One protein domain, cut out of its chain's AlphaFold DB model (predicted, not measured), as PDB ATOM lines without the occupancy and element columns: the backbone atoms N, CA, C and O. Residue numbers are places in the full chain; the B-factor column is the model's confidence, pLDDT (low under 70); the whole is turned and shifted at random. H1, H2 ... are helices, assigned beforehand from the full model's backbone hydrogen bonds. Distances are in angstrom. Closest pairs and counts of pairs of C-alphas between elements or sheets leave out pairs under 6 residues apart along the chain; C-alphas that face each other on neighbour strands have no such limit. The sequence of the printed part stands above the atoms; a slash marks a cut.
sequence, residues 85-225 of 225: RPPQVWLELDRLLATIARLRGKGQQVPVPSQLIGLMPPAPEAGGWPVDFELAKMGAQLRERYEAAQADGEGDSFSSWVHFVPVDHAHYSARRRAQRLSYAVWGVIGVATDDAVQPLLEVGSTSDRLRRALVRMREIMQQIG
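What this domain is: This is residues 85 to 225 of the 225 residues of the protein "Hypothetical protein" of Emiliania huxleyi (UniProt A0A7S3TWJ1). What does the model look like? Two long helices, H1 and H7, run side by side the same way, with H4 and the short H5 packed on H7; about perpendicular to H1, H3 leads away from this group, with little H2 packed on its first half, and a long loop, residues 152 to 173, returns from its far end to H4. H6 runs back beside the first half of H7, farthest of the helices from the mean of the C-alphas. What is it made of? The printed part has 141 residues, with seven named helices, H1 to H7 in order, and no named strand: all helix. How large is it? It is compact, with a radius of gyration of the C-alphas of 16.0 A and spans of 45 by 39 by 36 A.

How they stand to each other: What does H1, residues 86 to 104, meet? It touches H7, residues 206 to 224, at a shallow tilt of 23 degrees, the same way, the closest C-alphas being those of Val 89 and Leu 214, 6.3 A apart. H3, residues 134 to 151, is close but not clearly touching H1, about perpendicular at 81 degrees, with the C-alphas of Asp 94 and Leu 135 closest at 6.2 A. Where is H2, residues 114 to 118? It touches H3, with residues 135 to 142 of H3 alone; the closest C-alphas, those of Ile 117 and Gly 139, are 5.8 A apart. What else meets H7? H4, residues 174 to 184, touches its residues 206 to 213 alone at a steep tilt of 45 degrees, closest at the C-alphas of Ser 182 and Leu 210, 5.2 A. H5, residues 186 to 189, touches its residues 213 to 217 alone, closest at the C-alphas of Ile 189 and Met 217, 6.6 A. H6, residues 194 to 202, is close but not clearly touching, opposite ways at 25 degrees, a shallow tilt, with the C-alphas of Leu 200 and Arg 209 closest at 7.0 A. Do the backbones hold helix spacing? Every O i to N i+4 pair is within hydrogen-bond range in H1, H2, H3 and H7, against 6 of 7 in H4 and 3 of 5 in H6; H5 is too short for such a pair.

Where its parts are: Where do the long helices lie? H1 begins at C-alpha 86, (24.380, 44.839, -38.652), and is 27.4 A long; H3 is 25.8 A long. H7 is 27.1 A long and ends at C-alpha 224, (0.453, 45.566, -36.093). And the shorter ones? H4 measures 15.0 A and H6 14.5 A, with H2 and H5 shorter.

The domain as a whole: Is it unbroken? The printed part has no cut; the links H2 to H3 and H3 to H4 are long. Where is confidence low? Residues 85 to 86, 105 to 111, 153 to 163, 192 to 196 and 225 have pLDDT under 70.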
ATOM      1  N   ARG A  85      23.441  44.406 -43.289       68.00
ATOM      2  CA  ARG A  85      24.458  45.098 -42.503       68.00
ATOM      3  C   ARG A  85      23.960  45.141 -41.057       68.00
ATOM      4  O   ARG A  85      22.808  45.522 -40.856       68.00
ATOM      5  N   PRO A  86      24.788  44.799 -40.055       68.50
ATOM      6  CA  PRO A  86      24.380  44.839 -38.652       68.50
ATOM      7  C   PRO A  86      23.677  46.146 -38.231       68.50
ATOM      8  O   PRO A  86      22.667  46.038 -37.544       68.50
ATOM      9  N   PRO A  87      24.093  47.350 -38.690       83.12
ATOM     10  CA  PRO A  87      23.369  48.592 -38.398       83.12
ATOM     11  C   PRO A  87      21.898  48.598 -38.837       83.12
ATOM     12  O   PRO A  87      21.064  49.138 -38.123       83.12
ATOM     13  N   GLN A  88      21.548  47.958 -39.960       88.00
ATOM     14  CA  GLN A  88      20.155  47.900 -40.425       88.00
ATOM     15  C   GLN A  88      19.264  47.130 -39.446       88.00
ATOM     16  O   GLN A  88      18.119  47.504 -39.230       88.00
ATOM     17  N   VAL A  89      19.791  46.055 -38.853       90.56
ATOM     18  CA  VAL A  89      19.050  45.229 -37.886       90.56
ATOM     19  C   VAL A  89      18.721  46.035 -36.637       90.56
ATOM     20  O   VAL A  89      17.608  45.950 -36.136       90.56
ATOM     21  N   TRP A  90      19.666  46.856 -36.181       92.19
ATOM     22  CA  TRP A  90      19.470  47.754 -35.047       92.19
ATOM     23  C   TRP A  90      18.401  48.812 -35.314       92.19
ATOM     24  O   TRP A  90      17.521  49.003 -34.483       92.19
ATOM     25  N   LEU A  91      18.435  49.447 -36.490       91.56
ATOM     26  CA  LEU A  91      17.441  50.451 -36.880       91.56
ATOM     27  C   LEU A  91      16.025  49.867 -36.979       91.56
ATOM     28  O   LEU A  91      15.064  50.501 -36.559       91.56
ATOM     29  N   GLU A  92      15.883  48.669 -37.543       92.00
ATOM     30  CA  GLU A  92      14.572  48.026 -37.705       92.00
ATOM     31  C   GLU A  92      14.038  47.499 -36.368       92.00
ATOM     32  O   GLU A  92      12.839  47.588 -36.110       92.00
ATOM     33  N   LEU A  93      14.924  47.023 -35.486       91.69
ATOM     34  CA  LEU A  93      14.557  46.643 -34.127       91.69
ATOM     35  C   LEU A  93      14.037  47.847 -33.331       91.69
ATOM     36  O   LEU A  93      12.990  47.748 -32.702       91.69
ATOM     37  N   ASP A  94      14.727  48.986 -33.384       92.00
ATOM     38  CA  ASP A  94      14.311  50.212 -32.690       92.00
ATOM     39  C   ASP A  94      12.943  50.713 -33.171       92.00
ATOM     40  O   ASP A  94      12.054  50.978 -32.362       92.00
ATOM     41  N   ARG A  95      12.711  50.709 -34.491       91.06
ATOM     42  CA  ARG A  95      11.400  51.037 -35.079       91.06
ATOM     43  C   ARG A  95      10.292  50.106 -34.602       91.06
ATOM     44  O   ARG A  95       9.201  50.571 -34.266       91.06
ATOM     45  N   LEU A  96      10.554  48.801 -34.578       89.56
ATOM     46  CA  LEU A  96       9.601  47.813 -34.083       89.56
ATOM     47  C   LEU A  96       9.254  48.078 -32.611       89.56
ATOM     48  O   LEU A  96       8.077  48.146 -32.259       89.56
ATOM     49  N   LEU A  97      10.259  48.287 -31.763       88.81
ATOM     50  CA  LEU A  97      10.064  48.557 -30.338       88.81
ATOM     51  C   LEU A  97       9.292  49.858 -30.101       88.81
ATOM     52  O   LEU A  97       8.362  49.870 -29.297       88.81
ATOM     53  N   ALA A  98       9.608  50.921 -30.845       87.88
ATOM     54  CA  ALA A  98       8.870  52.180 -30.799       87.88
ATOM     55  C   ALA A  98       7.395  51.998 -31.208       87.88
ATOM     56  O   ALA A  98       6.496  52.601 -30.617       87.88
ATOM     57  N   THR A  99       7.132  51.132 -32.191       85.88
ATOM     58  CA  THR A  99       5.774  50.814 -32.664       85.88
ATOM     59  C   THR A  99       4.986  50.063 -31.593       85.88
ATOM     60  O   THR A  99       3.862  50.449 -31.272       85.88
ATOM     61  N   ILE A 100       5.590  49.048 -30.969       83.25
ATOM     62  CA  ILE A 100       4.964  48.293 -29.877       83.25
ATOM     63  C   ILE A 100       4.724  49.200 -28.660       83.25
ATOM     64  O   ILE A 100       3.634  49.183 -28.090       83.25
ATOM     65  N   ALA A 101       5.698  50.032 -28.280       83.56
ATOM     66  CA  ALA A 101       5.567  50.960 -27.156       83.56
ATOM     67  C   ALA A 101       4.408  51.951 -27.360       83.56
ATOM     68  O   ALA A 101       3.631  52.201 -26.439       83.56
ATOM     69  N   ARG A 102       4.228  52.464 -28.586       83.19
ATOM     70  CA  ARG A 102       3.080  53.318 -28.931       83.19
ATOM     71  C   ARG A 102       1.738  52.624 -28.714       83.19
ATOM     72  O   ARG A 102       0.796  53.274 -28.272       83.19
ATOM     73  N   LEU A 103       1.643  51.333 -29.022       80.44
ATOM     74  CA  LEU A 103       0.395  50.574 -28.914       80.44
ATOM     75  C   LEU A 103       0.068  50.143 -27.491       80.44
ATOM     76  O   LEU A 103      -1.103  50.085 -27.129       80.44
ATOM     77  N   ARG A 104       1.089  49.885 -26.667       75.31
ATOM     78  CA  ARG A 104       0.906  49.569 -25.244       75.31
ATOM     79  C   ARG A 104       0.493  50.782 -24.398       75.31
ATOM     80  O   ARG A 104       0.047  50.607 -23.268       75.31
ATOM     81  N   GLY A 105       0.609  51.996 -24.938       68.56
ATOM     82  CA  GLY A 105       0.279  53.241 -24.247       68.56
ATOM     83  C   GLY A 105       1.449  53.818 -23.440       68.56
ATOM     84  O   GLY A 105       2.467  53.167 -23.201       68.56
ATOM     85  N   LYS A 106       1.318  55.093 -23.043       59.25
ATOM     86  CA  LYS A 106       2.379  55.845 -22.351       59.25
ATOM     87  C   LYS A 106       2.837  55.105 -21.084       59.25
ATOM     88  O   LYS A 106       2.022  54.797 -20.223       59.25
ATOM     89  N   GLY A 107       4.145  54.877 -20.969       60.12
ATOM     90  CA  GLY A 107       4.782  54.284 -19.785       60.12
ATOM     91  C   GLY A 107       5.045  52.777 -19.856       60.12
ATOM     92  O   GLY A 107       5.746  52.263 -18.991       60.12
ATOM     93  N   GLN A 108       4.563  52.064 -20.882       61.88
ATOM     94  CA  GLN A 108       4.874  50.641 -21.059       61.88
ATOM     95  C   GLN A 108       6.039  50.442 -22.038       61.88
ATOM     96  O   GLN A 108       5.865  50.495 -23.255       61.88
ATOM     97  N   GLN A 109       7.237  50.194 -21.502       63.56
ATOM     98  CA  GLN A 109       8.398  49.805 -22.306       63.56
ATOM     99  C   GLN A 109       8.340  48.317 -22.672       63.56
ATOM    100  O   GLN A 109       7.856  47.476 -21.909       63.56
ATOM    101  N   VAL A 110       8.839  47.984 -23.861       66.88
ATOM    102  CA  VAL A 110       9.098  46.591 -24.235       66.88
ATOM    103  C   VAL A 110      10.392  46.162 -23.548       66.88
ATOM    104  O   VAL A 110      11.397  46.856 -23.709       66.88
ATOM    105  N   PRO A 111      10.401  45.057 -22.784       69.25
ATOM    106  CA  PRO A 111      11.629  44.575 -22.175       69.25
ATOM    107  C   PRO A 111      12.590  44.128 -23.279       69.25
ATOM    108  O   PRO A 111      12.315  43.190 -24.026       69.25
ATOM    109  N   VAL A 112      13.726  44.815 -23.388       79.81
ATOM    110  CA  VAL A 112      14.836  44.408 -24.250       79.81
ATOM    111  C   VAL A 112      15.936  43.841 -23.357       79.81
ATOM    112  O   VAL A 112      16.364  44.531 -22.430       79.81
ATOM    113  N   PRO A 113      16.433  42.618 -23.614       81.56
ATOM    114  CA  PRO A 113      17.528  42.056 -22.837       81.56
ATOM    115  C   PRO A 113      18.750  42.982 -22.858       81.56
ATOM    116  O   PRO A 113      19.290  43.292 -23.922       81.56
ATOM    117  N   SER A 114      19.231  43.386 -21.684       82.94
ATOM    118  CA  SER A 114      20.403  44.261 -21.530       82.94
ATOM    119  C   SER A 114      21.649  43.698 -22.225       82.94
ATOM    120  O   SER A 114      22.423  44.438 -22.832       82.94
ATOM    121  N   GLN A 115      21.812  42.373 -22.225       83.25
ATOM    122  CA  GLN A 115      22.880  41.681 -22.947       83.25
ATOM    123  C   GLN A 115      22.824  41.902 -24.462       83.25
ATOM    124  O   GLN A 115      23.871  41.971 -25.106       83.25
ATOM    125  N   LEU A 116      21.623  42.018 -25.042       87.94
ATOM    126  CA  LEU A 116      21.468  42.361 -26.451       87.94
ATOM    127  C   LEU A 116      21.963  43.788 -26.676       87.94
ATOM    128  O   LEU A 116      22.802  43.984 -27.550       87.94
ATOM    129  N   ILE A 117      21.548  44.747 -25.841       88.19
ATOM    130  CA  ILE A 117      22.002  46.147 -25.916       88.19
ATOM    131  C   ILE A 117      23.532  46.252 -25.850       88.19
ATOM    132  O   ILE A 117      24.134  47.000 -26.619       88.19
ATOM    133  N   GLY A 118      24.184  45.437 -25.016       86.62
ATOM    134  CA  GLY A 118      25.646  45.381 -24.931       86.62
ATOM    135  C   GLY A 118      26.345  45.026 -26.254       86.62
ATOM    136  O   GLY A 118      27.495  45.405 -26.457       86.62
ATOM    137  N   LEU A 119      25.671  44.342 -27.188       88.94
ATOM    138  CA  LEU A 119      26.224  43.971 -28.501       88.94
ATOM    139  C   LEU A 119      26.177  45.100 -29.538       88.94
ATOM    140  O   LEU A 119      26.698  44.916 -30.648       88.94
ATOM    141  N   MET A 120      25.536  46.226 -29.222       89.56
ATOM    142  CA  MET A 120      25.367  47.331 -30.155       89.56
ATOM    143  C   MET A 120      26.738  47.851 -30.622       89.56
ATOM    144  O   MET A 120      27.661  47.987 -29.817       89.56
ATOM    145  N   PRO A 121      26.943  48.079 -31.932       87.69
ATOM    146  CA  PRO A 121      28.187  48.659 -32.405       87.69
ATOM    147  C   PRO A 121      28.301  50.127 -31.958       87.69
ATOM    148  O   PRO A 121      27.283  50.757 -31.661       87.69
ATOM    149  N   PRO A 122      29.524  50.688 -31.959       83.81
ATOM    150  CA  PRO A 122      29.690  52.129 -31.820       83.81
ATOM    151  C   PRO A 122      28.901  52.865 -32.908       83.81
ATOM    152  O   PRO A 122      28.587  52.294 -33.962       83.81
ATOM    153  N   ALA A 123      28.577  54.128 -32.637       81.25
ATOM    154  CA  ALA A 123      27.861  54.972 -33.580       81.25
ATOM    155  C   ALA A 123      28.599  55.009 -34.939       81.25
ATOM    156  O   ALA A 123      29.828  55.113 -34.954       81.25
ATOM    157  N   PRO A 124      27.887  54.889 -36.076       79.31
ATOM    158  CA  PRO A 124      28.504  54.974 -37.395       79.31
ATOM    159  C   PRO A 124      29.267  56.291 -37.590       79.31
ATOM    160  O   PRO A 124      28.739  57.359 -37.299       79.31
ATOM    161  N   GLU A 125      30.473  56.230 -38.156       72.75
ATOM    162  CA  GLU A 125      31.318  57.418 -38.383       72.75
ATOM    163  C   GLU A 125      30.665  58.450 -39.321       72.75
ATOM    164  O   GLU A 125      30.876  59.648 -39.183       72.75
ATOM    165  N   ALA A 126      29.820  57.997 -40.253       70.38
ATOM    166  CA  ALA A 126      29.229  58.824 -41.306       70.38
ATOM    167  C   ALA A 126      27.969  59.617 -40.893       70.38
ATOM    168  O   ALA A 126      27.231  60.068 -41.765       70.38
ATOM    169  N   GLY A 127      27.684  59.768 -39.595       70.31
ATOM    170  CA  GLY A 127      26.501  60.519 -39.139       70.31
ATOM    171  C   GLY A 127      25.858  60.035 -37.844       70.31
ATOM    172  O   GLY A 127      24.794  60.523 -37.478       70.31
ATOM    173  N   GLY A 128      26.483  59.087 -37.146       83.50
ATOM    174  CA  GLY A 128      25.991  58.575 -35.877       83.50
ATOM    175  C   GLY A 128      24.693  57.772 -35.992       83.50
ATOM    176  O   GLY A 128      24.287  57.327 -37.069       83.50
ATOM    177  N   TRP A 129      24.075  57.524 -34.839       86.62
ATOM    178  CA  TRP A 129      22.719  56.981 -34.773       86.62
ATOM    179  C   TRP A 129      21.689  58.107 -34.947       86.62
ATOM    180  O   TRP A 129      21.997  59.253 -34.619       86.62
ATOM    181  N   PRO A 130      20.465  57.811 -35.425       87.94
ATOM    182  CA  PRO A 130      19.382  58.793 -35.432       87.94
ATOM    183  C   PRO A 130      19.152  59.408 -34.042       87.94
ATOM    184  O   PRO A 130      19.314  58.728 -33.031       87.94
ATOM    185  N   VAL A 131      18.731  60.675 -33.982       84.50
ATOM    186  CA  VAL A 131      18.505  61.399 -32.709       84.50
ATOM    187  C   VAL A 131      17.450  60.706 -31.835       84.50
ATOM    188  O   VAL A 131      17.591  60.619 -30.615       84.50
ATOM    189  N   ASP A 132      16.428  60.138 -32.473       85.19
ATOM    190  CA  ASP A 132      15.322  59.442 -31.807       85.19
ATOM    191  C   ASP A 132      15.582  57.940 -31.606       85.19
ATOM    192  O   ASP A 132      14.657  57.183 -31.337       85.19
ATOM    193  N   PHE A 133      16.832  57.493 -31.751       88.81
ATOM    194  CA  PHE A 133      17.200  56.086 -31.613       88.81
ATOM    195  C   PHE A 133      17.283  55.685 -30.131       88.81
ATOM    196  O   PHE A 133      18.300  55.882 -29.455       88.81
ATOM    197  N   GLU A 134      16.192  55.123 -29.614       88.62
ATOM    198  CA  GLU A 134      16.003  54.804 -28.197       88.62
ATOM    199  C   GLU A 134      16.965  53.721 -27.702       88.62
ATOM    200  O   GLU A 134      17.473  53.812 -26.583       88.62
ATOM    201  N   LEU A 135      17.308  52.737 -28.539       89.69
ATOM    202  CA  LEU A 135      18.270  51.694 -28.164       89.69
ATOM    203  C   LEU A 135      19.655  52.255 -27.799       89.69
ATOM    204  O   LEU A 135      20.303  51.735 -26.888       89.69
ATOM    205  N   ALA A 136      20.107  53.336 -28.451       88.94
ATOM    206  CA  ALA A 136      21.354  53.990 -28.054       88.94
ATOM    207  C   ALA A 136      21.227  54.736 -26.727       88.94
ATOM    208  O   ALA A 136      22.157  54.680 -25.921       88.94
ATOM    209  N   LYS A 137      20.083  55.379 -26.469       89.19
ATOM    210  CA  LYS A 137      19.810  56.047 -25.187       89.19
ATOM    211  C   LYS A 137      19.795  55.030 -24.042       89.19
ATOM    212  O   LYS A 137      20.464  55.238 -23.033       89.19
ATOM    213  N   MET A 138      19.130  53.888 -24.235       87.81
ATOM    214  CA  MET A 138      19.136  52.769 -23.283       87.81
ATOM    215  C   MET A 138      20.552  52.230 -23.048       87.81
ATOM    216  O   MET A 138      20.948  52.003 -21.907       87.81
ATOM    217  N   GLY A 139      21.338  52.051 -24.113       88.44
ATOM    218  CA  GLY A 139      22.725  51.596 -24.005       88.44
ATOM    219  C   GLY A 139      23.622  52.559 -23.231       88.44
ATOM    220  O   GLY A 139      24.446  52.107 -22.436       88.44
ATOM    221  N   ALA A 140      23.443  53.869 -23.416       88.12
ATOM    222  CA  ALA A 140      24.163  54.889 -22.660       88.12
ATOM    223  C   ALA A 140      23.809  54.843 -21.165       88.12
ATOM    224  O   ALA A 140      24.710  54.779 -20.336       88.12
ATOM    225  N   GLN A 141      22.518  54.762 -20.825       87.19
ATOM    226  CA  GLN A 141      22.058  54.655 -19.434       87.19
ATOM    227  C   GLN A 141      22.562  53.379 -18.742       87.19
ATOM    228  O   GLN A 141      22.946  53.406 -17.576       87.19
ATOM    229  N   LEU A 142      22.563  52.242 -19.448       86.38
ATOM    230  CA  LEU A 142      23.093  50.985 -18.912       86.38
ATOM    231  C   LEU A 142      24.605  51.055 -18.681       86.38
ATOM    232  O   LEU A 142      25.090  50.526 -17.683       86.38
ATOM    233  N   ARG A 143      25.340  51.717 -19.582       86.12
ATOM    234  CA  ARG A 143      26.780  51.936 -19.430       86.12
ATOM    235  C   ARG A 143      27.090  52.848 -18.246       86.12
ATOM    236  O   ARG A 143      27.925  52.472 -17.436       86.12
ATOM    237  N   GLU A 144      26.378  53.959 -18.099       86.44
ATOM    238  CA  GLU A 144      26.531  54.874 -16.961       86.44
ATOM    239  C   GLU A 144      26.303  54.156 -15.622       86.44
ATOM    240  O   GLU A 144      27.130  54.238 -14.720       86.44
ATOM    241  N   ARG A 145      25.225  53.368 -15.512       83.50
ATOM    242  CA  ARG A 145      24.941  52.572 -14.303       83.50
ATOM    243  C   ARG A 145      26.018  51.530 -14.016       83.50
ATOM    244  O   ARG A 145      26.357  51.312 -12.859       83.50
ATOM    245  N   TYR A 146      26.529  50.874 -15.057       82.81
ATOM    246  CA  TYR A 146      27.614  49.905 -14.921       82.81
ATOM    247  C   TYR A 146      28.902  50.571 -14.427       82.81
ATOM    248  O   TYR A 146      29.541  50.056 -13.518       82.81
ATOM    249  N   GLU A 147      29.268  51.719 -14.995       84.25
ATOM    250  CA  GLU A 147      30.465  52.469 -14.609       84.25
ATOM    251  C   GLU A 147      30.356  53.022 -13.181       84.25
ATOM    252  O   GLU A 147      31.320  52.916 -12.425       84.25
ATOM    253  N   ALA A 148      29.180  53.517 -12.779       83.00
ATOM    254  CA  ALA A 148      28.916  53.941 -11.403       83.00
ATOM    255  C   ALA A 148      29.073  52.778 -10.405       83.00
ATOM    256  O   ALA A 148      29.843  52.883  -9.456       83.00
ATOM    257  N   ALA A 149      28.450  51.625 -10.678       77.44
ATOM    258  CA  ALA A 149      28.565  50.444  -9.815       77.44
ATOM    259  C   ALA A 149      30.009  49.913  -9.710       77.44
ATOM    260  O   ALA A 149      30.424  49.411  -8.664       77.44
ATOM    261  N   GLN A 150      30.798  50.025 -10.785       76.75
ATOM    262  CA  GLN A 150      32.225  49.689 -10.763       76.75
ATOM    263  C   GLN A 150      33.029  50.668  -9.896       76.75
ATOM    264  O   GLN A 150      33.893  50.233  -9.136       76.75
ATOM    265  N   ALA A 151      32.742  51.971  -9.983       80.31
ATOM    266  CA  ALA A 151      33.402  52.996  -9.175       80.31
ATOM    267  C   ALA A 151      33.108  52.841  -7.673       80.31
ATOM    268  O   ALA A 151      34.000  53.058  -6.854       80.31
ATOM    269  N   ASP A 152      31.902  52.389  -7.325       78.25
ATOM    270  CA  ASP A 152      31.463  52.160  -5.943       78.25
ATOM    271  C   ASP A 152      32.003  50.845  -5.334       78.25
ATOM    272  O   ASP A 152      31.725  50.522  -4.179       78.25
ATOM    273  N   GLY A 153      32.806  50.076  -6.082       68.25
ATOM    274  CA  GLY A 153      33.424  48.838  -5.599       68.25
ATOM    275  C   GLY A 153      32.490  47.621  -5.585       68.25
ATOM    276  O   GLY A 153      32.879  46.557  -5.107       68.25
ATOM    277  N   GLU A 154      31.289  47.730  -6.163       65.38
ATOM    278  CA  GLU A 154      30.353  46.608  -6.343       65.38
ATOM    279  C   GLU A 154      30.710  45.715  -7.548       65.38
ATOM    280  O   GLU A 154      30.008  44.746  -7.848       65.38
ATOM    281  N   GLY A 155      31.815  46.026  -8.234       53.12
ATOM    282  CA  GLY A 155      32.163  45.553  -9.572       53.12
ATOM    283  C   GLY A 155      32.276  44.040  -9.789       53.12
ATOM    284  O   GLY A 155      32.227  43.614 -10.942       53.12
ATOM    285  N   ASP A 156      32.360  43.249  -8.716       51.28
ATOM    286  CA  ASP A 156      32.468  41.783  -8.751       51.28
ATOM    287  C   ASP A 156      31.359  41.052  -7.975       51.28
ATOM    288  O   ASP A 156      31.315  39.816  -7.966       51.28
ATOM    289  N   SER A 157      30.418  41.770  -7.344       49.06
ATOM    290  CA  SER A 157      29.268  41.097  -6.743       49.06
ATOM    291  C   SER A 157      28.331  40.650  -7.861       49.06
ATOM    292  O   SER A 157      27.568  41.430  -8.432       49.06
ATOM    293  N   PHE A 158      28.374  39.351  -8.159       45.53
ATOM    294  CA  PHE A 158      27.533  38.627  -9.122       45.53
ATOM    295  C   PHE A 158      26.010  38.834  -8.911       45.53
ATOM    296  O   PHE A 158      25.204  38.319  -9.684       45.53
ATOM    297  N   SER A 159      25.605  39.574  -7.868       44.47
ATOM    298  CA  SER A 159      24.229  39.928  -7.515       44.47
ATOM    299  C   SER A 159      23.779  41.326  -7.955       44.47
ATOM    300  O   SER A 159      22.662  41.713  -7.609       44.47
ATOM    301  N   SER A 160      24.606  42.115  -8.654       48.59
ATOM    302  CA  SER A 160      24.136  43.396  -9.194       48.59
ATOM    303  C   SER A 160      22.968  43.129 -10.145       48.59
ATOM    304  O   SER A 160      23.098  42.410 -11.137       48.59
ATOM    305  N   TRP A 161      21.813  43.715  -9.833       50.47
ATOM    306  CA  TRP A 161      20.538  43.620 -10.556       50.47
ATOM    307  C   TRP A 161      20.619  44.007 -12.043       50.47
ATOM    308  O   TRP A 161      19.640  43.912 -12.785       50.47
ATOM    309  N   VAL A 162      21.790  44.444 -12.501       54.47
ATOM    310  CA  VAL A 162      22.075  44.813 -13.873       54.47
ATOM    311  C   VAL A 162      22.914  43.706 -14.518       54.47
ATOM    312  O   VAL A 162      24.139  43.746 -14.521       54.47
ATOM    313  N   HIS A 163      22.260  42.730 -15.158       68.25
ATOM    314  CA  HIS A 163      22.913  41.748 -16.044       68.25
ATOM    315  C   HIS A 163      23.439  42.391 -17.352       68.25
ATOM    316  O   HIS A 163      23.238  41.868 -18.449       68.25
ATOM    317  N   PHE A 164      24.044  43.574 -17.274       77.06
ATOM    318  CA  PHE A 164      24.663  44.284 -18.385       77.06
ATOM    319  C   PHE A 164      26.177  44.222 -18.228       77.06
ATOM    320  O   PHE A 164      26.722  44.627 -17.209       77.06
ATOM    321  N   VAL A 165      26.852  43.749 -19.271       79.44
ATOM    322  CA  VAL A 165      28.307  43.820 -19.377       79.44
ATOM    323  C   VAL A 165      28.611  44.531 -20.691       79.44
ATOM    324  O   VAL A 165      28.248  43.998 -21.750       79.44
ATOM    325  N   PRO A 166      29.220  45.730 -20.662       80.56
ATOM    326  CA  PRO A 166      29.574  46.424 -21.886       80.56
ATOM    327  C   PRO A 166      30.573  45.582 -22.676       80.56
ATOM    328  O   PRO A 166      31.517  45.005 -22.137       80.56
ATOM    329  N   VAL A 167      30.360  45.503 -23.984       85.06
ATOM    330  CA  VAL A 167      31.279  44.779 -24.854       85.06
ATOM    331  C   VAL A 167      32.525  45.621 -25.080       85.06
ATOM    332  O   VAL A 167      32.450  46.726 -25.616       85.06
ATOM    333  N   ASP A 168      33.679  45.055 -24.745       85.31
ATOM    334  CA  ASP A 168      34.966  45.609 -25.138       85.31
ATOM    335  C   ASP A 168      35.137  45.494 -26.660       85.31
ATOM    336  O   ASP A 168      35.402  44.421 -27.212       85.31
ATOM    337  N   HIS A 169      34.965  46.611 -27.363       82.62
ATOM    338  CA  HIS A 169      35.050  46.649 -28.817       82.62
ATOM    339  C   HIS A 169      36.459  46.381 -29.364       82.62
ATOM    340  O   HIS A 169      36.552  46.006 -30.538       82.62
ATOM    341  N   ALA A 170      37.515  46.518 -28.550       81.38
ATOM    342  CA  ALA A 170      38.886  46.219 -28.950       81.38
ATOM    343  C   ALA A 170      39.115  44.703 -29.056       81.38
ATOM    344  O   ALA A 170      39.665  44.221 -30.046       81.38
ATOM    345  N   HIS A 171      38.611  43.935 -28.087       82.81
ATOM    346  CA  HIS A 171      38.819  42.482 -28.026       82.81
ATOM    347  C   HIS A 171      37.631  41.665 -28.562       82.81
ATOM    348  O   HIS A 171      37.759  40.478 -28.886       82.81
ATOM    349  N   TYR A 172      36.463  42.288 -28.720       84.12
ATOM    350  CA  TYR A 172      35.242  41.634 -29.174       84.12
ATOM    351  C   TYR A 172      34.812  42.128 -30.562       84.12
ATOM    352  O   TYR A 172      34.029  43.068 -30.721       84.12
ATOM    353  N   SER A 173      35.322  41.453 -31.597       88.12
ATOM    354  CA  SER A 173      35.194  41.876 -33.000       88.12
ATOM    355  C   SER A 173      33.754  42.060 -33.501       88.12
ATOM    356  O   SER A 173      32.815  41.380 -33.077       88.12
ATOM    357  N   ALA A 174      33.589  42.927 -34.507       87.06
ATOM    358  CA  ALA A 174      32.303  43.178 -35.165       87.06
ATOM    359  C   ALA A 174      31.641  41.896 -35.701       87.06
ATOM    360  O   ALA A 174      30.428  41.727 -35.589       87.06
ATOM    361  N   ARG A 175      32.444  40.954 -36.215       88.50
ATOM    362  CA  ARG A 175      31.966  39.639 -36.658       88.50
ATOM    363  C   ARG A 175      31.339  38.845 -35.508       88.50
ATOM    364  O   ARG A 175      30.253  38.300 -35.683       88.50
ATOM    365  N   ARG A 176      31.996  38.782 -34.342       88.38
ATOM    366  CA  ARG A 176      31.469  38.069 -33.163       88.38
ATOM    367  C   ARG A 176      30.187  38.721 -32.643       88.38
ATOM    368  O   ARG A 176      29.231  38.005 -32.352       88.38
ATOM    369  N   ARG A 177      30.123  40.059 -32.621       89.88
ATOM    370  CA  ARG A 177      28.895  40.803 -32.272       89.88
ATOM    371  C   ARG A 177      27.744  40.463 -33.206       89.88
ATOM    372  O   ARG A 177      26.680  40.084 -32.735       89.88
ATOM    373  N   ALA A 178      27.974  40.519 -34.519       90.06
ATOM    374  CA  ALA A 178      26.961  40.169 -35.513       90.06
ATOM    375  C   ALA A 178      26.490  38.712 -35.366       90.06
ATOM    376  O   ALA A 178      25.297  38.433 -35.471       90.06
ATOM    377  N   GLN A 179      27.407  37.786 -35.074       89.62
ATOM    378  CA  GLN A 179      27.066  36.388 -34.825       89.62
ATOM    379  C   GLN A 179      26.187  36.224 -33.581       89.62
ATOM    380  O   GLN A 179      25.164  35.547 -33.672       89.62
ATOM    381  N   ARG A 180      26.528  36.854 -32.448       89.88
ATOM    382  CA  ARG A 180      25.680  36.814 -31.243       89.88
ATOM    383  C   ARG A 180      24.323  37.470 -31.475       89.88
ATOM    384  O   ARG A 180      23.304  36.862 -31.162       89.88
ATOM    385  N   LEU A 181      24.305  38.648 -32.099       90.44
ATOM    386  CA  LEU A 181      23.075  39.353 -32.455       90.44
ATOM    387  C   LEU A 181      22.152  38.472 -33.305       90.44
ATOM    388  O   LEU A 181      20.951  38.454 -33.072       90.44
ATOM    389  N   SER A 182      22.715  37.687 -34.235       90.19
ATOM    390  CA  SER A 182      21.936  36.812 -35.125       90.19
ATOM    391  C   SER A 182      21.107  35.743 -34.416       90.19
ATOM    392  O   SER A 182      20.189  35.209 -35.034       90.19
ATOM    393  N   TYR A 183      21.415  35.450 -33.151       88.44
ATOM    394  CA  TYR A 183      20.622  34.581 -32.286       88.44
ATOM    395  C   TYR A 183      19.825  35.388 -31.261       88.44
ATOM    396  O   TYR A 183      18.626  35.181 -31.126       88.44
ATOM    397  N   ALA A 184      20.472  36.337 -30.577       87.38
ATOM    398  CA  ALA A 184      19.861  37.093 -29.486       87.38
ATOM    399  C   ALA A 184      18.621  37.888 -29.925       87.38
ATOM    400  O   ALA A 184      17.676  38.016 -29.155       87.38
ATOM    401  N   VAL A 185      18.598  38.385 -31.167       88.06
ATOM    402  CA  VAL A 185      17.479  39.184 -31.693       88.06
ATOM    403  C   VAL A 185      16.147  38.427 -31.698       88.06
ATOM    404  O   VAL A 185      15.094  39.033 -31.522       88.06
ATOM    405  N   TRP A 186      16.185  37.099 -31.835       87.88
ATOM    406  CA  TRP A 186      14.996  36.243 -31.825       87.88
ATOM    407  C   TRP A 186      14.346  36.154 -30.447       87.88
ATOM    408  O   TRP A 186      13.136  35.992 -30.364       87.88
ATOM    409  N   GLY A 187      15.122  36.390 -29.386       81.25
ATOM    410  CA  GLY A 187      14.612  36.580 -28.032       81.25
ATOM    411  C   GLY A 187      13.929  37.936 -27.806       81.25
ATOM    412  O   GLY A 187      13.580  38.247 -26.678       81.25
ATOM    413  N   VAL A 188      13.780  38.773 -28.834       84.50
ATOM    414  CA  VAL A 188      13.011  40.030 -28.757       84.50
ATOM    415  C   VAL A 188      11.850  40.012 -29.738       84.50
ATOM    416  O   VAL A 188      10.745  40.415 -29.397       84.50
ATOM    417  N   ILE A 189      12.091  39.529 -30.958       85.88
ATOM    418  CA  ILE A 189      11.074  39.513 -32.020       85.88
ATOM    419  C   ILE A 189      10.211  38.243 -32.013       85.88
ATOM    420  O   ILE A 189       9.235  38.168 -32.754       85.88
ATOM    421  N   GLY A 190      10.579  37.246 -31.203       81.12
ATOM    422  CA  GLY A 190       9.940  35.936 -31.169       81.12
ATOM    423  C   GLY A 190      10.154  35.123 -32.450       81.12
ATOM    424  O   GLY A 190      10.615  35.612 -33.486       81.12
ATOM    425  N   VAL A 191       9.800  33.843 -32.387       74.31
ATOM    426  CA  VAL A 191       9.636  32.995 -33.574       74.31
ATOM    427  C   VAL A 191       8.179  33.028 -34.026       74.31
ATOM    428  O   VAL A 191       7.284  33.266 -33.222       74.31
ATOM    429  N   ALA A 192       7.932  32.849 -35.326       66.06
ATOM    430  CA  ALA A 192       6.566  32.864 -35.858       66.06
ATOM    431  C   ALA A 192       5.734  31.670 -35.358       66.06
ATOM    432  O   ALA A 192       4.542  31.812 -35.121       66.06
ATOM    433  N   THR A 193       6.378  30.517 -35.192       66.06
ATOM    434  CA  THR A 193       5.811  29.287 -34.631       66.06
ATOM    435  C   THR A 193       6.894  28.570 -33.828       66.06
ATOM    436  O   THR A 193       8.084  28.740 -34.117       66.06
ATOM    437  N   ASP A 194       6.514  27.754 -32.843       64.81
ATOM    438  CA  ASP A 194       7.475  26.967 -32.048       64.81
ATOM    439  C   ASP A 194       8.316  26.026 -32.934       64.81
ATOM    440  O   ASP A 194       9.522  25.870 -32.729       64.81
ATOM    441  N   ASP A 195       7.725  25.520 -34.019       64.31
ATOM    442  CA  ASP A 195       8.403  24.684 -35.016       64.31
ATOM    443  C   ASP A 195       9.464  25.442 -35.839       64.31
ATOM    444  O   ASP A 195      10.322  24.830 -36.477       64.31
ATOM    445  N   ALA A 196       9.454  26.780 -35.826       69.94
ATOM    446  CA  ALA A 196      10.411  27.597 -36.569       69.94
ATOM    447  C   ALA A 196      11.764  27.769 -35.848       69.94
ATOM    448  O   ALA A 196      12.723  28.256 -36.462       69.94
ATOM    449  N   VAL A 197      11.882  27.353 -34.578       71.69
ATOM    450  CA  VAL A 197      13.132  27.451 -33.801       71.69
ATOM    451  C   VAL A 197      14.221  26.551 -34.388       71.69
ATOM    452  O   VAL A 197      15.342  27.004 -34.621       71.69
ATOM    453  N   GLN A 198      13.902  25.287 -34.668       73.56
ATOM    454  CA  GLN A 198      14.880  24.317 -35.161       73.56
ATOM    455  C   GLN A 198      15.456  24.716 -36.538       73.56
ATOM    456  O   GLN A 198      16.682  24.827 -36.655       73.56
ATOM    457  N   PRO A 199      14.637  25.085 -37.546       79.06
ATOM    458  CA  PRO A 199      15.139  25.608 -38.816       79.06
ATOM    459  C   PRO A 199      16.028  26.847 -38.672       79.06
ATOM    460  O   PRO A 199      16.939  27.045 -39.474       79.06
ATOM    461  N   LEU A 200      15.777  27.709 -37.678       79.56
ATOM    462  CA  LEU A 200      16.603  28.888 -37.416       79.56
ATOM    463  C   LEU A 200      17.999  28.508 -36.902       79.56
ATOM    464  O   LEU A 200      18.992  29.111 -37.326       79.56
ATOM    465  N   LEU A 201      18.079  27.522 -36.005       77.75
ATOM    466  CA  LEU A 201      19.344  27.012 -35.472       77.75
ATOM    467  C   LEU A 201      20.187  26.329 -36.558       77.75
ATOM    468  O   LEU A 201      21.415  26.427 -36.529       77.75
ATOM    469  N   GLU A 202      19.535  25.720 -37.547       81.75
ATOM    470  CA  GLU A 202      20.167  25.045 -38.686       81.75
ATOM    471  C   GLU A 202      20.715  26.005 -39.755       81.75
ATOM    472  O   GLU A 202      21.578  25.627 -40.554       81.75
ATOM    473  N   VAL A 203      20.287  27.275 -39.776       82.44
ATOM    474  CA  VAL A 203      20.870  28.268 -40.690       82.44
ATOM    475  C   VAL A 203      22.324  28.516 -40.297       82.44
ATOM    476  O   VAL A 203      22.588  29.230 -39.337       82.44
ATOM    477  N   GLY A 204      23.289  28.010 -41.068       79.81
ATOM    478  CA  GLY A 204      24.720  28.154 -40.754       79.81
ATOM    479  C   GLY A 204      25.291  29.574 -40.907       79.81
ATOM    480  O   GLY A 204      26.315  29.911 -40.311       79.81
ATOM    481  N   SER A 205      24.631  30.441 -41.678       90.38
ATOM    482  CA  SER A 205      25.135  31.772 -42.038       90.38
ATOM    483  C   SER A 205      24.582  32.877 -41.134       90.38
ATOM    484  O   SER A 205      23.373  33.103 -41.066       90.38
ATOM    485  N   THR A 206      25.476  33.643 -40.497       89.56
ATOM    486  CA  THR A 206      25.119  34.832 -39.698       89.56
ATOM    487  C   THR A 206      24.312  35.848 -40.506       89.56
ATOM    488  O   THR A 206      23.307  36.360 -40.019       89.56
ATOM    489  N   SER A 207      24.717  36.126 -41.747       88.94
ATOM    490  CA  SER A 207      24.018  37.087 -42.605       88.94
ATOM    491  C   SER A 207      22.619  36.613 -42.987       88.94
ATOM    492  O   SER A 207      21.716  37.438 -43.093       88.94
ATOM    493  N   ASP A 208      22.425  35.306 -43.176       88.94
ATOM    494  CA  ASP A 208      21.108  34.757 -43.506       88.94
ATOM    495  C   ASP A 208      20.177  34.768 -42.292       88.94
ATOM    496  O   ASP A 208      19.019  35.157 -42.437       88.94
ATOM    497  N   ARG A 209      20.682  34.452 -41.091       90.31
ATOM    498  CA  ARG A 209      19.915  34.597 -39.840       90.31
ATOM    499  C   ARG A 209      19.476  36.042 -39.602       90.31
ATOM    500  O   ARG A 209      18.304  36.283 -39.336       90.31
ATOM    501  N   LEU A 210      20.379  37.011 -39.775       91.62
ATOM    502  CA  LEU A 210      20.038  38.435 -39.657       91.62
ATOM    503  C   LEU A 210      19.052  38.887 -40.742       91.62
ATOM    504  O   LEU A 210      18.146  39.663 -40.454       91.62
ATOM    505  N   ARG A 211      19.175  38.384 -41.981       90.62
ATOM    506  CA  ARG A 211      18.199  38.676 -43.043       90.62
ATOM    507  C   ARG A 211      16.808  38.155 -42.680       90.62
ATOM    508  O   ARG A 211      15.837  38.874 -42.876       90.62
ATOM    509  N   ARG A 212      16.708  36.936 -42.144       90.19
ATOM    510  CA  ARG A 212      15.431  36.365 -41.683       90.19
ATOM    511  C   ARG A 212      14.831  37.177 -40.534       90.19
ATOM    512  O   ARG A 212      13.639  37.447 -40.566       90.19
ATOM    513  N   ALA A 213      15.655  37.637 -39.592       91.00
ATOM    514  CA  ALA A 213      15.199  38.510 -38.512       91.00
ATOM    515  C   ALA A 213      14.605  39.824 -39.049       91.00
ATOM    516  O   ALA A 213      13.540  40.239 -38.608       91.00
ATOM    517  N   LEU A 214      15.238  40.441 -40.056       92.62
ATOM    518  CA  LEU A 214      14.704  41.641 -40.715       92.62
ATOM    519  C   LEU A 214      13.350  41.402 -41.389       92.62
ATOM    520  O   LEU A 214      12.466  42.250 -41.299       92.62
ATOM    521  N   VAL A 215      13.191  40.269 -42.078       91.50
ATOM    522  CA  VAL A 215      11.908  39.894 -42.694       91.50
ATOM    523  C   VAL A 215      10.842  39.743 -41.612       91.50
ATOM    524  O   VAL A 215       9.798  40.380 -41.706       91.50
ATOM    525  N   ARG A 216      11.154  39.020 -40.531       89.25
ATOM    526  CA  ARG A 216      10.235  38.819 -39.409       89.25
ATOM    527  C   ARG A 216       9.817  40.129 -38.737       89.25
ATOM    528  O   ARG A 216       8.637  40.327 -38.485       89.25
ATOM    529  N   MET A 217      10.750  41.051 -38.485       92.00
ATOM    530  CA  MET A 217      10.421  42.377 -37.934       92.00
ATOM    531  C   MET A 217       9.415  43.124 -38.815       92.00
ATOM    532  O   MET A 217       8.493  43.749 -38.302       92.00
ATOM    533  N   ARG A 218       9.574  43.048 -40.142       90.75
ATOM    534  CA  ARG A 218       8.663  43.693 -41.096       90.75
ATOM    535  C   ARG A 218       7.291  43.040 -41.120       90.75
ATOM    536  O   ARG A 218       6.307  43.766 -41.146       90.75
ATOM    537  N   GLU A 219       7.227  41.713 -41.071       89.81
ATOM    538  CA  GLU A 219       5.961  40.980 -40.941       89.81
ATOM    539  C   GLU A 219       5.213  41.403 -39.675       89.81
ATOM    540  O   GLU A 219       4.037  41.736 -39.746       89.81
ATOM    541  N   ILE A 220       5.906  41.470 -38.533       87.19
ATOM    542  CA  ILE A 220       5.309  41.916 -37.267       87.19
ATOM    543  C   ILE A 220       4.788  43.351 -37.405       87.19
ATOM    544  O   ILE A 220       3.650  43.628 -37.045       87.19
ATOM    545  N   MET A 221       5.579  44.267 -37.972       86.62
ATOM    546  CA  MET A 221       5.127  45.646 -38.195       86.62
ATOM    547  C   MET A 221       3.904  45.729 -39.124       86.62
ATOM    548  O   MET A 221       3.040  46.563 -38.888       86.62
ATOM    549  N   GLN A 222       3.809  44.871 -40.145       87.62
ATOM    550  CA  GLN A 222       2.649  44.798 -41.046       87.62
ATOM    551  C   GLN A 222       1.404  44.197 -40.388       87.62
ATOM    552  O   GLN A 222       0.298  44.532 -40.783       87.62
ATOM    553  N   GLN A 223       1.569  43.298 -39.417       83.69
ATOM    554  CA  GLN A 223       0.458  42.721 -38.652       83.69
ATOM    555  C   GLN A 223      -0.106  43.701 -37.620       83.69
ATOM    556  O   GLN A 223      -1.255  43.582 -37.201       83.69
ATOM    557  N   ILE A 224       0.736  44.631 -37.174       81.25
ATOM    558  CA  ILE A 224       0.453  45.566 -36.093       81.25
ATOM    559  C   ILE A 224      -0.085  46.920 -36.603       81.25
ATOM    560  O   ILE A 224      -0.816  47.593 -35.870       81.25
ATOM    561  N   GLY A 225       0.320  47.345 -37.804       59.66
ATOM    562  CA  GLY A 225      -0.116  48.591 -38.450       59.66
ATOM    563  C   GLY A 225      -1.405  48.432 -39.239       59.66
ATOM    564  O   GLY A 225      -2.198  49.399 -39.217       59.66
TER     565      GLY A 225